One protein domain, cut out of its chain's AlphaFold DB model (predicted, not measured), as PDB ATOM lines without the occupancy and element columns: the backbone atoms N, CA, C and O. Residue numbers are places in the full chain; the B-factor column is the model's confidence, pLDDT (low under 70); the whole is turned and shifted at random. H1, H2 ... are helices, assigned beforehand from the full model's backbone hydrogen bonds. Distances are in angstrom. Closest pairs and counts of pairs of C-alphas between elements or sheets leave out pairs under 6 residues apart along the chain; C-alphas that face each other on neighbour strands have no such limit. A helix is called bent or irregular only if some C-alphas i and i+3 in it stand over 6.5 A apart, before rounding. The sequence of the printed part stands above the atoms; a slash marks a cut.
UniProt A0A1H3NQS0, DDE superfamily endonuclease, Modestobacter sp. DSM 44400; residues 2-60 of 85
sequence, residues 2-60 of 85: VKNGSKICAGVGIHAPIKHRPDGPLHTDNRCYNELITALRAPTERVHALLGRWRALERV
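This is residues 2 to 60 of the 85 residues of the protein "DDE superfamily endonuclease" of Modestobacter sp. DSM 44400 (UniProt A0A1H3NQS0). One long helix, H1, makes the longest axis of a rod, with a looped stretch without a named element, residues 2 to 27, folded back beside its first part, and a short turn of helix, H2, beyond its far end. Residues 39 to 60 stick out from this body. The printed part has 59 residues, two named helices, H1 then H2, and no named strand; the class is all helix, with under half of the residues in named elements. It is only just extended, close to loose, with a radius of gyration of the C-alphas of 15.8 A and spans of 49 by 22 by 17 A.

H1, residues 28 to 51, has a kink of 26 degrees near residue 43. It is neither bent nor irregular, but only just: C-alphas 39 and 42 are 6.4 A apart. H2, residues 55 to 58, follows over a tight link and is close to H1 but not clearly touching; their closest C-alphas, Leu 51 and Leu 57, are 6.8 A apart. In H1, 18 of 20 O i to N i+4 pairs are within hydrogen-bond range; H2 is too short for such a pair.

H1 runs 34.8 A from C-alpha 28 at (27.900, 1.362, -20.335) to C-alpha 51. H2 ends at C-alpha 58, (14.021, -29.574, 0.293), 5.1 A from C-alpha 55.

The C-alphas farthest apart, Asp 23 and Ala 56, are 49.3 A apart. The printed part has no cut. Residues 9 to 14 stand free too. The pLDDT is under 70 in residues 2 to 14 and residue 60.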
ATOM      1  N   VAL A   2      32.167  -6.603 -33.187       39.91
ATOM      2  CA  VAL A   2      32.467  -6.675 -31.746       39.91
ATOM      3  C   VAL A   2      32.019  -8.043 -31.244       39.91
ATOM      4  O   VAL A   2      30.831  -8.349 -31.218       39.91
ATOM      5  N   LYS A   3      32.984  -8.902 -30.901       43.31
ATOM      6  CA  LYS A   3      32.716 -10.195 -30.265       43.31
ATOM      7  C   LYS A   3      32.269  -9.939 -28.823       43.31
ATOM      8  O   LYS A   3      33.099  -9.887 -27.914       43.31
ATOM      9  N   ASN A   4      30.964  -9.767 -28.618       43.00
ATOM     10  CA  ASN A   4      30.360  -9.728 -27.289       43.00
ATOM     11  C   ASN A   4      30.487 -11.122 -26.675       43.00
ATOM     12  O   ASN A   4      29.755 -12.044 -27.025       43.00
ATOM     13  N   GLY A   5      31.485 -11.283 -25.805       45.88
ATOM     14  CA  GLY A   5      31.742 -12.507 -25.060       45.88
ATOM     15  C   GLY A   5      30.618 -12.790 -24.068       45.88
ATOM     16  O   GLY A   5      30.779 -12.556 -22.875       45.88
ATOM     17  N   SER A   6      29.496 -13.296 -24.575       50.00
ATOM     18  CA  SER A   6      28.448 -13.929 -23.787       50.00
ATOM     19  C   SER A   6      29.019 -15.223 -23.213       50.00
ATOM     20  O   SER A   6      29.095 -16.249 -23.888       50.00
ATOM     21  N   LYS A   7      29.495 -15.171 -21.966       56.53
ATOM     22  CA  LYS A   7      29.691 -16.384 -21.172       56.53
ATOM     23  C   LYS A   7      28.323 -16.806 -20.659       56.53
ATOM     24  O   LYS A   7      27.921 -16.438 -19.562       56.53
ATOM     25  N   ILE A   8      27.617 -17.557 -21.492       50.19
ATOM     26  CA  ILE A   8      26.447 -18.327 -21.088       50.19
ATOM     27  C   ILE A   8      26.967 -19.437 -20.173       50.19
ATOM     28  O   ILE A   8      27.711 -20.316 -20.609       50.19
ATOM     29  N   CYS A   9      26.658 -19.359 -18.881       43.94
ATOM     30  CA  CYS A   9      26.866 -20.485 -17.976       43.94
ATOM     31  C   CYS A   9      25.993 -21.666 -18.444       43.94
ATOM     32  O   CYS A   9      25.019 -21.461 -19.162       43.94
ATOM     33  N   ALA A  10      26.361 -22.897 -18.077       57.06
ATOM     34  CA  ALA A  10      25.869 -24.160 -18.647       57.06
ATOM     35  C   ALA A  10      24.392 -24.527 -18.331       57.06
ATOM     36  O   ALA A  10      24.074 -25.675 -18.040       57.06
ATOM     37  N   GLY A  11      23.483 -23.555 -18.410       54.09
ATOM     38  CA  GLY A  11      22.034 -23.709 -18.371       54.09
ATOM     39  C   GLY A  11      21.362 -22.473 -18.977       54.09
ATOM     40  O   GLY A  11      21.770 -21.341 -18.713       54.09
ATOM     41  N   VAL A  12      20.333 -22.682 -19.803       51.97
ATOM     42  CA  VAL A  12      19.510 -21.598 -20.361       51.97
ATOM     43  C   VAL A  12      18.951 -20.759 -19.204       51.97
ATOM     44  O   VAL A  12      18.222 -21.278 -18.365       51.97
ATOM     45  N   GLY A  13      19.323 -19.475 -19.147       63.25
ATOM     46  CA  GLY A  13      18.839 -18.519 -18.140       63.25
ATOM     47  C   GLY A  13      19.801 -18.190 -16.990       63.25
ATOM     48  O   GLY A  13      19.468 -17.349 -16.160       63.25
ATOM     49  N   ILE A  14      20.998 -18.790 -16.924       68.25
ATOM     50  CA  ILE A  14      21.996 -18.401 -15.915       68.25
ATOM     51  C   ILE A  14      22.777 -17.172 -16.397       68.25
ATOM     52  O   ILE A  14      23.631 -17.259 -17.283       68.25
ATOM     53  N   HIS A  15      22.483 -16.025 -15.789       79.62
ATOM     54  CA  HIS A  15      23.159 -14.755 -16.037       79.62
ATOM     55  C   HIS A  15      24.288 -14.527 -15.028       79.62
ATOM     56  O   HIS A  15      24.084 -14.640 -13.820       79.62
ATOM     57  N   ALA A  16      25.479 -14.191 -15.523       83.00
ATOM     58  CA  ALA A  16      26.657 -13.927 -14.703       83.00
ATOM     59  C   ALA A  16      27.252 -12.549 -15.036       83.00
ATOM     60  O   ALA A  16      27.223 -12.148 -16.203       83.00
ATOM     61  N   PRO A  17      27.827 -11.837 -14.049       84.62
ATOM     62  CA  PRO A  17      28.463 -10.551 -14.295       84.62
ATOM     63  C   PRO A  17      29.592 -10.657 -15.324       84.62
ATOM     64  O   PRO A  17      30.437 -11.558 -15.276       84.62
ATOM     65  N   ILE A  18      29.644  -9.686 -16.229       86.62
ATOM     66  CA  ILE A  18      30.715  -9.535 -17.207       86.62
ATOM     67  C   ILE A  18      31.947  -8.994 -16.480       86.62
ATOM     68  O   ILE A  18      31.917  -7.912 -15.893       86.62
ATOM     69  N   LYS A  19      33.042  -9.760 -16.513       84.19
ATOM     70  CA  LYS A  19      34.303  -9.376 -15.867       84.19
ATOM     71  C   LYS A  19      34.951  -8.193 -16.580       84.19
ATOM     72  O   LYS A  19      34.905  -8.100 -17.807       84.19
ATOM     73  N   HIS A  20      35.606  -7.339 -15.797       80.50
ATOM     74  CA  HIS A  20      36.440  -6.270 -16.327       80.50
ATOM     75  C   HIS A  20      37.574  -6.855 -17.172       80.50
ATOM     76  O   HIS A  20      38.135  -7.900 -16.823       80.50
ATOM     77  N   ARG A  21      37.900  -6.192 -18.280       75.81
ATOM     78  CA  ARG A  21      39.061  -6.544 -19.095       75.81
ATOM     79  C   ARG A  21      40.237  -5.600 -18.792       75.81
ATOM     80  O   ARG A  21      39.998  -4.506 -18.273       75.81
ATOM     81  N   PRO A  22      41.489  -6.015 -19.060       74.81
ATOM     82  CA  PRO A  22      42.670  -5.175 -18.836       74.81
ATOM     83  C   PRO A  22      42.753  -3.949 -19.766       74.81
ATOM     84  O   PRO A  22      43.454  -2.997 -19.450       74.81
ATOM     85  N   ASP A  23      42.027  -3.953 -20.881       76.38
ATOM     86  CA  ASP A  23      42.039  -2.953 -21.960       76.38
ATOM     87  C   ASP A  23      41.145  -1.716 -21.723       76.38
ATOM     88  O   ASP A  23      41.026  -0.869 -22.604       76.38
ATOM     89  N   GLY A  24      40.549  -1.565 -20.534       71.25
ATOM     90  CA  GLY A  24      39.816  -0.352 -20.149       71.25
ATOM     91  C   GLY A  24      38.438  -0.605 -19.525       71.25
ATOM     92  O   GLY A  24      38.063  -1.756 -19.280       71.25
ATOM     93  N   PRO A  25      37.686   0.469 -19.204       78.06
ATOM     94  CA  PRO A  25      36.396   0.383 -18.523       78.06
ATOM     95  C   PRO A  25      35.347  -0.401 -19.322       78.06
ATOM     96  O   PRO A  25      35.251  -0.283 -20.542       78.06
ATOM     97  N   LEU A  26      34.517  -1.180 -18.616       82.19
ATOM     98  CA  LEU A  26      33.360  -1.874 -19.200       82.19
ATOM     99  C   LEU A  26      32.451  -0.888 -19.947       82.19
ATOM    100  O   LEU A  26      32.174   0.193 -19.430       82.19
ATOM    101  N   HIS A  27      31.934  -1.285 -21.114       84.94
ATOM    102  CA  HIS A  27      30.914  -0.522 -21.845       84.94
ATOM    103  C   HIS A  27      29.701  -0.224 -20.950       84.94
ATOM    104  O   HIS A  27      29.360  -1.040 -20.090       84.94
ATOM    105  N   THR A  28      29.037   0.915 -21.159       86.25
ATOM    106  CA  THR A  28      27.900   1.362 -20.335       86.25
ATOM    107  C   THR A  28      26.812   0.292 -20.215       86.25
ATOM    108  O   THR A  28      26.366   0.016 -19.105       86.25
ATOM    109  N   ASP A  29      26.484  -0.404 -21.304       85.25
ATOM    110  CA  ASP A  29      25.499  -1.496 -21.289       85.25
ATOM    111  C   ASP A  29      25.927  -2.673 -20.407       85.25
ATOM    112  O   ASP A  29      25.112  -3.240 -19.687       85.25
ATOM    113  N   ASN A  30      27.217  -3.017 -20.401       86.88
ATOM    114  CA  ASN A  30      27.734  -4.099 -19.564       86.88
ATOM    115  C   ASN A  30      27.765  -3.698 -18.084       86.88
ATOM    116  O   ASN A  30      27.585  -4.552 -17.217       86.88
ATOM    117  N   ARG A  31      27.983  -2.410 -17.786       86.75
ATOM    118  CA  ARG A  31      27.877  -1.887 -16.416       86.75
ATOM    119  C   ARG A  31      26.431  -1.936 -15.931       86.75
ATOM    120  O   ARG A  31      26.186  -2.538 -14.895       86.75
ATOM    121  N   CYS A  32      25.492  -1.430 -16.732       88.94
ATOM    122  CA  CYS A  32      24.056  -1.502 -16.455       88.94
ATOM    123  C   CYS A  32      23.595  -2.959 -16.256       88.94
ATOM    124  O   CYS A  32      22.952  -3.293 -15.266       88.94
ATOM    125  N   TYR A  33      24.016  -3.870 -17.136       87.06
ATOM    126  CA  TYR A  33      23.734  -5.299 -17.010       87.06
ATOM    127  C   TYR A  33      24.269  -5.903 -15.699       87.06
ATOM    128  O   TYR A  33      23.555  -6.628 -15.004       87.06
ATOM    129  N   ASN A  34      25.511  -5.587 -15.325       89.38
ATOM    130  CA  ASN A  34      26.107  -6.059 -14.074       89.38
ATOM    131  C   ASN A  34      25.414  -5.475 -12.834       89.38
ATOM    132  O   ASN A  34      25.259  -6.183 -11.836       89.38
ATOM    133  N   GLU A  35      24.997  -4.210 -12.888       89.38
ATOM    134  CA  GLU A  35      24.225  -3.553 -11.829       89.38
ATOM    135  C   GLU A  35      22.873  -4.240 -11.634       89.38
ATOM    136  O   GLU A  35      22.536  -4.595 -10.505       89.38
ATOM    137  N   LEU A  36      22.151  -4.534 -12.721       88.50
ATOM    138  CA  LEU A  36      20.882  -5.266 -12.672       88.50
ATOM    139  C   LEU A  36      21.045  -6.654 -12.037       88.50
ATOM    140  O   LEU A  36      20.289  -7.013 -11.135       88.50
ATOM    141  N   ILE A  37      22.056  -7.427 -12.450       87.69
ATOM    142  CA  ILE A  37      22.338  -8.740 -11.844       87.69
ATOM    143  C   ILE A  37      22.651  -8.601 -10.354       87.69
ATOM    144  O   ILE A  37      22.163  -9.384  -9.538       87.69
ATOM    145  N   THR A  38      23.460  -7.610  -9.983       87.12
ATOM    146  CA  THR A  38      23.865  -7.395  -8.588       87.12
ATOM    147  C   THR A  38      22.672  -6.994  -7.723       87.12
ATOM    148  O   THR A  38      22.501  -7.541  -6.632       87.12
ATOM    149  N   ALA A  39      21.800  -6.119  -8.229       87.75
ATOM    150  CA  ALA A  39      20.572  -5.710  -7.554       87.75
ATOM    151  C   ALA A  39      19.624  -6.895  -7.306       87.75
ATOM    152  O   ALA A  39      18.989  -6.977  -6.256       87.75
ATOM    153  N   LEU A  40      19.567  -7.849  -8.240       85.69
ATOM    154  CA  LEU A  40      18.752  -9.061  -8.119       85.69
ATOM    155  C   LEU A  40      19.391 -10.148  -7.243       85.69
ATOM    156  O   LEU A  40      18.688 -11.033  -6.747       85.69
ATOM    157  N   ARG A  41      20.705 -10.093  -7.007       84.94
ATOM    158  CA  ARG A  41      21.435 -11.111  -6.242       84.94
ATOM    159  C   ARG A  41      21.037 -11.136  -4.767       84.94
ATOM    160  O   ARG A  41      20.643 -12.187  -4.268       84.94
ATOM    161  N   ALA A  42      21.076  -9.987  -4.095       86.56
ATOM    162  CA  ALA A  42      20.752  -9.881  -2.669       86.56
ATOM    163  C   ALA A  42      19.339 -10.399  -2.297       86.56
ATOM    164  O   ALA A  42      19.229 -11.191  -1.355       86.56
ATOM    165  N   PRO A  43      18.245 -10.025  -2.998       86.75
ATOM    166  CA  PRO A  43      16.923 -10.579  -2.706       86.75
ATOM    167  C   PRO A  43      16.838 -12.078  -3.020       86.75
ATOM    168  O   PRO A  43      16.216 -12.815  -2.258       86.75
ATOM    169  N   THR A  44      17.501 -12.544  -4.081       84.94
ATOM    170  CA  THR A  44      17.510 -13.967  -4.451       84.94
ATOM    171  C   THR A  44      18.209 -14.817  -3.395       84.94
ATOM    172  O   THR A  44      17.654 -15.820  -2.953       84.94
ATOM    173  N   GLU A  45      19.393 -14.406  -2.939       87.75
ATOM    174  CA  GLU A  45      20.142 -15.107  -1.891       87.75
ATOM    175  C   GLU A  45      19.357 -15.138  -0.574       87.75
ATOM    176  O   GLU A  45      19.266 -16.186   0.065       87.75
ATOM    177  N   ARG A  46      18.702 -14.025  -0.206       88.94
ATOM    178  CA  ARG A  46      17.829 -13.970   0.974       88.94
ATOM    179  C   ARG A  46      16.645 -14.929   0.855       88.94
ATOM    180  O   ARG A  46      16.368 -15.659   1.803       88.94
ATOM    181  N   VAL A  47      15.941 -14.942  -0.277       86.62
ATOM    182  CA  VAL A  47      14.815 -15.866  -0.495       86.62
ATOM    183  C   VAL A  47      15.299 -17.313  -0.468       86.62
ATOM    184  O   VAL A  47      14.680 -18.143   0.188       86.62
ATOM    185  N   HIS A  48      16.429 -17.617  -1.104       83.06
ATOM    186  CA  HIS A  48      17.002 -18.960  -1.094       83.06
ATOM    187  C   HIS A  48      17.349 -19.423   0.329       83.06
ATOM    188  O   HIS A  48      16.983 -20.530   0.722       83.06
ATOM    189  N   ALA A  49      17.974 -18.559   1.133       88.38
ATOM    190  CA  ALA A  49      18.257 -18.841   2.539       88.38
ATOM    191  C   ALA A  49      16.973 -19.076   3.356       88.38
ATOM    192  O   ALA A  49      16.927 -19.973   4.198       88.38
ATOM    193  N   LEU A  50      15.908 -18.313   3.086       87.50
ATOM    194  CA  LEU A  50      14.605 -18.512   3.727       87.50
ATOM    195  C   LEU A  50      13.963 -19.846   3.335       87.50
ATOM    196  O   LEU A  50      13.413 -20.524   4.201       87.50
ATOM    197  N   LEU A  51      14.037 -20.237   2.062       83.50
ATOM    198  CA  LEU A  51      13.489 -21.505   1.576       83.50
ATOM    199  C   LEU A  51      14.242 -22.707   2.161       83.50
ATOM    200  O   LEU A  51      13.603 -23.680   2.560       83.50
ATOM    201  N   GLY A  52      15.568 -22.607   2.312       81.81
ATOM    202  CA  GLY A  52      16.410 -23.649   2.913       81.81
ATOM    203  C   GLY A  52      16.094 -23.965   4.381       81.81
ATOM    204  O   GLY A  52      16.474 -25.016   4.882       81.81
ATOM    205  N   ARG A  53      15.344 -23.107   5.086       86.06
ATOM    206  CA  ARG A  53      14.857 -23.401   6.447       86.06
ATOM    207  C   ARG A  53      13.776 -24.493   6.468       86.06
ATOM    208  O   ARG A  53      13.549 -25.117   7.505       86.06
ATOM    209  N   TRP A  54      13.072 -24.715   5.361       83.12
ATOM    210  CA  TRP A  54      11.910 -25.597   5.319       83.12
ATOM    211  C   TRP A  54      12.284 -26.960   4.734       83.12
ATOM    212  O   TRP A  54      12.282 -27.145   3.521       83.12
ATOM    213  N   ARG A  55      12.489 -27.961   5.601       80.88
ATOM    214  CA  ARG A  55      12.769 -29.362   5.198       80.88
ATOM    215  C   ARG A  55      11.709 -29.964   4.267       80.88
ATOM    216  O   ARG A  55      11.981 -30.903   3.527       80.88
ATOM    217  N   ALA A  56      10.483 -29.442   4.316       80.44
ATOM    218  CA  ALA A  56       9.426 -29.814   3.381       80.44
ATOM    219  C   ALA A  56       9.762 -29.379   1.945       80.44
ATOM    220  O   ALA A  56       9.568 -30.158   1.020       80.44
ATOM    221  N   LEU A  57      10.316 -28.178   1.763       74.12
ATOM    222  CA  LEU A  57      10.684 -27.636   0.454       74.12
ATOM    223  C   LEU A  57      11.964 -28.268  -0.105       74.12
ATOM    224  O   LEU A  57      12.087 -28.371  -1.319       74.12
ATOM    225  N   GLU A  58      12.857 -28.787   0.743       73.69
ATOM    226  CA  GLU A  58      14.021 -29.574   0.293       73.69
ATOM    227  C   GLU A  58      13.624 -30.827  -0.506       73.69
ATOM    228  O   GLU A  58      14.370 -31.276  -1.372       73.69
ATOM    229  N   ARG A  59      12.447 -31.401  -0.226       74.44
ATOM    230  CA  ARG A  59      11.933 -32.603  -0.906       74.44
ATOM    231  C   ARG A  59      11.036 -32.286  -2.097       74.44
ATOM    232  O   ARG A  59      10.701 -33.183  -2.867       74.44
ATOM    233  N   VAL A  60      10.629 -31.029  -2.243       68.19
ATOM    234  CA  VAL A  60       9.749 -30.581  -3.317       68.19
ATOM    235  C   VAL A  60      10.616 -30.007  -4.434       68.19
ATOM    236  O   VAL A  60      10.848 -28.805  -4.534       68.19
TER     237      VAL A  60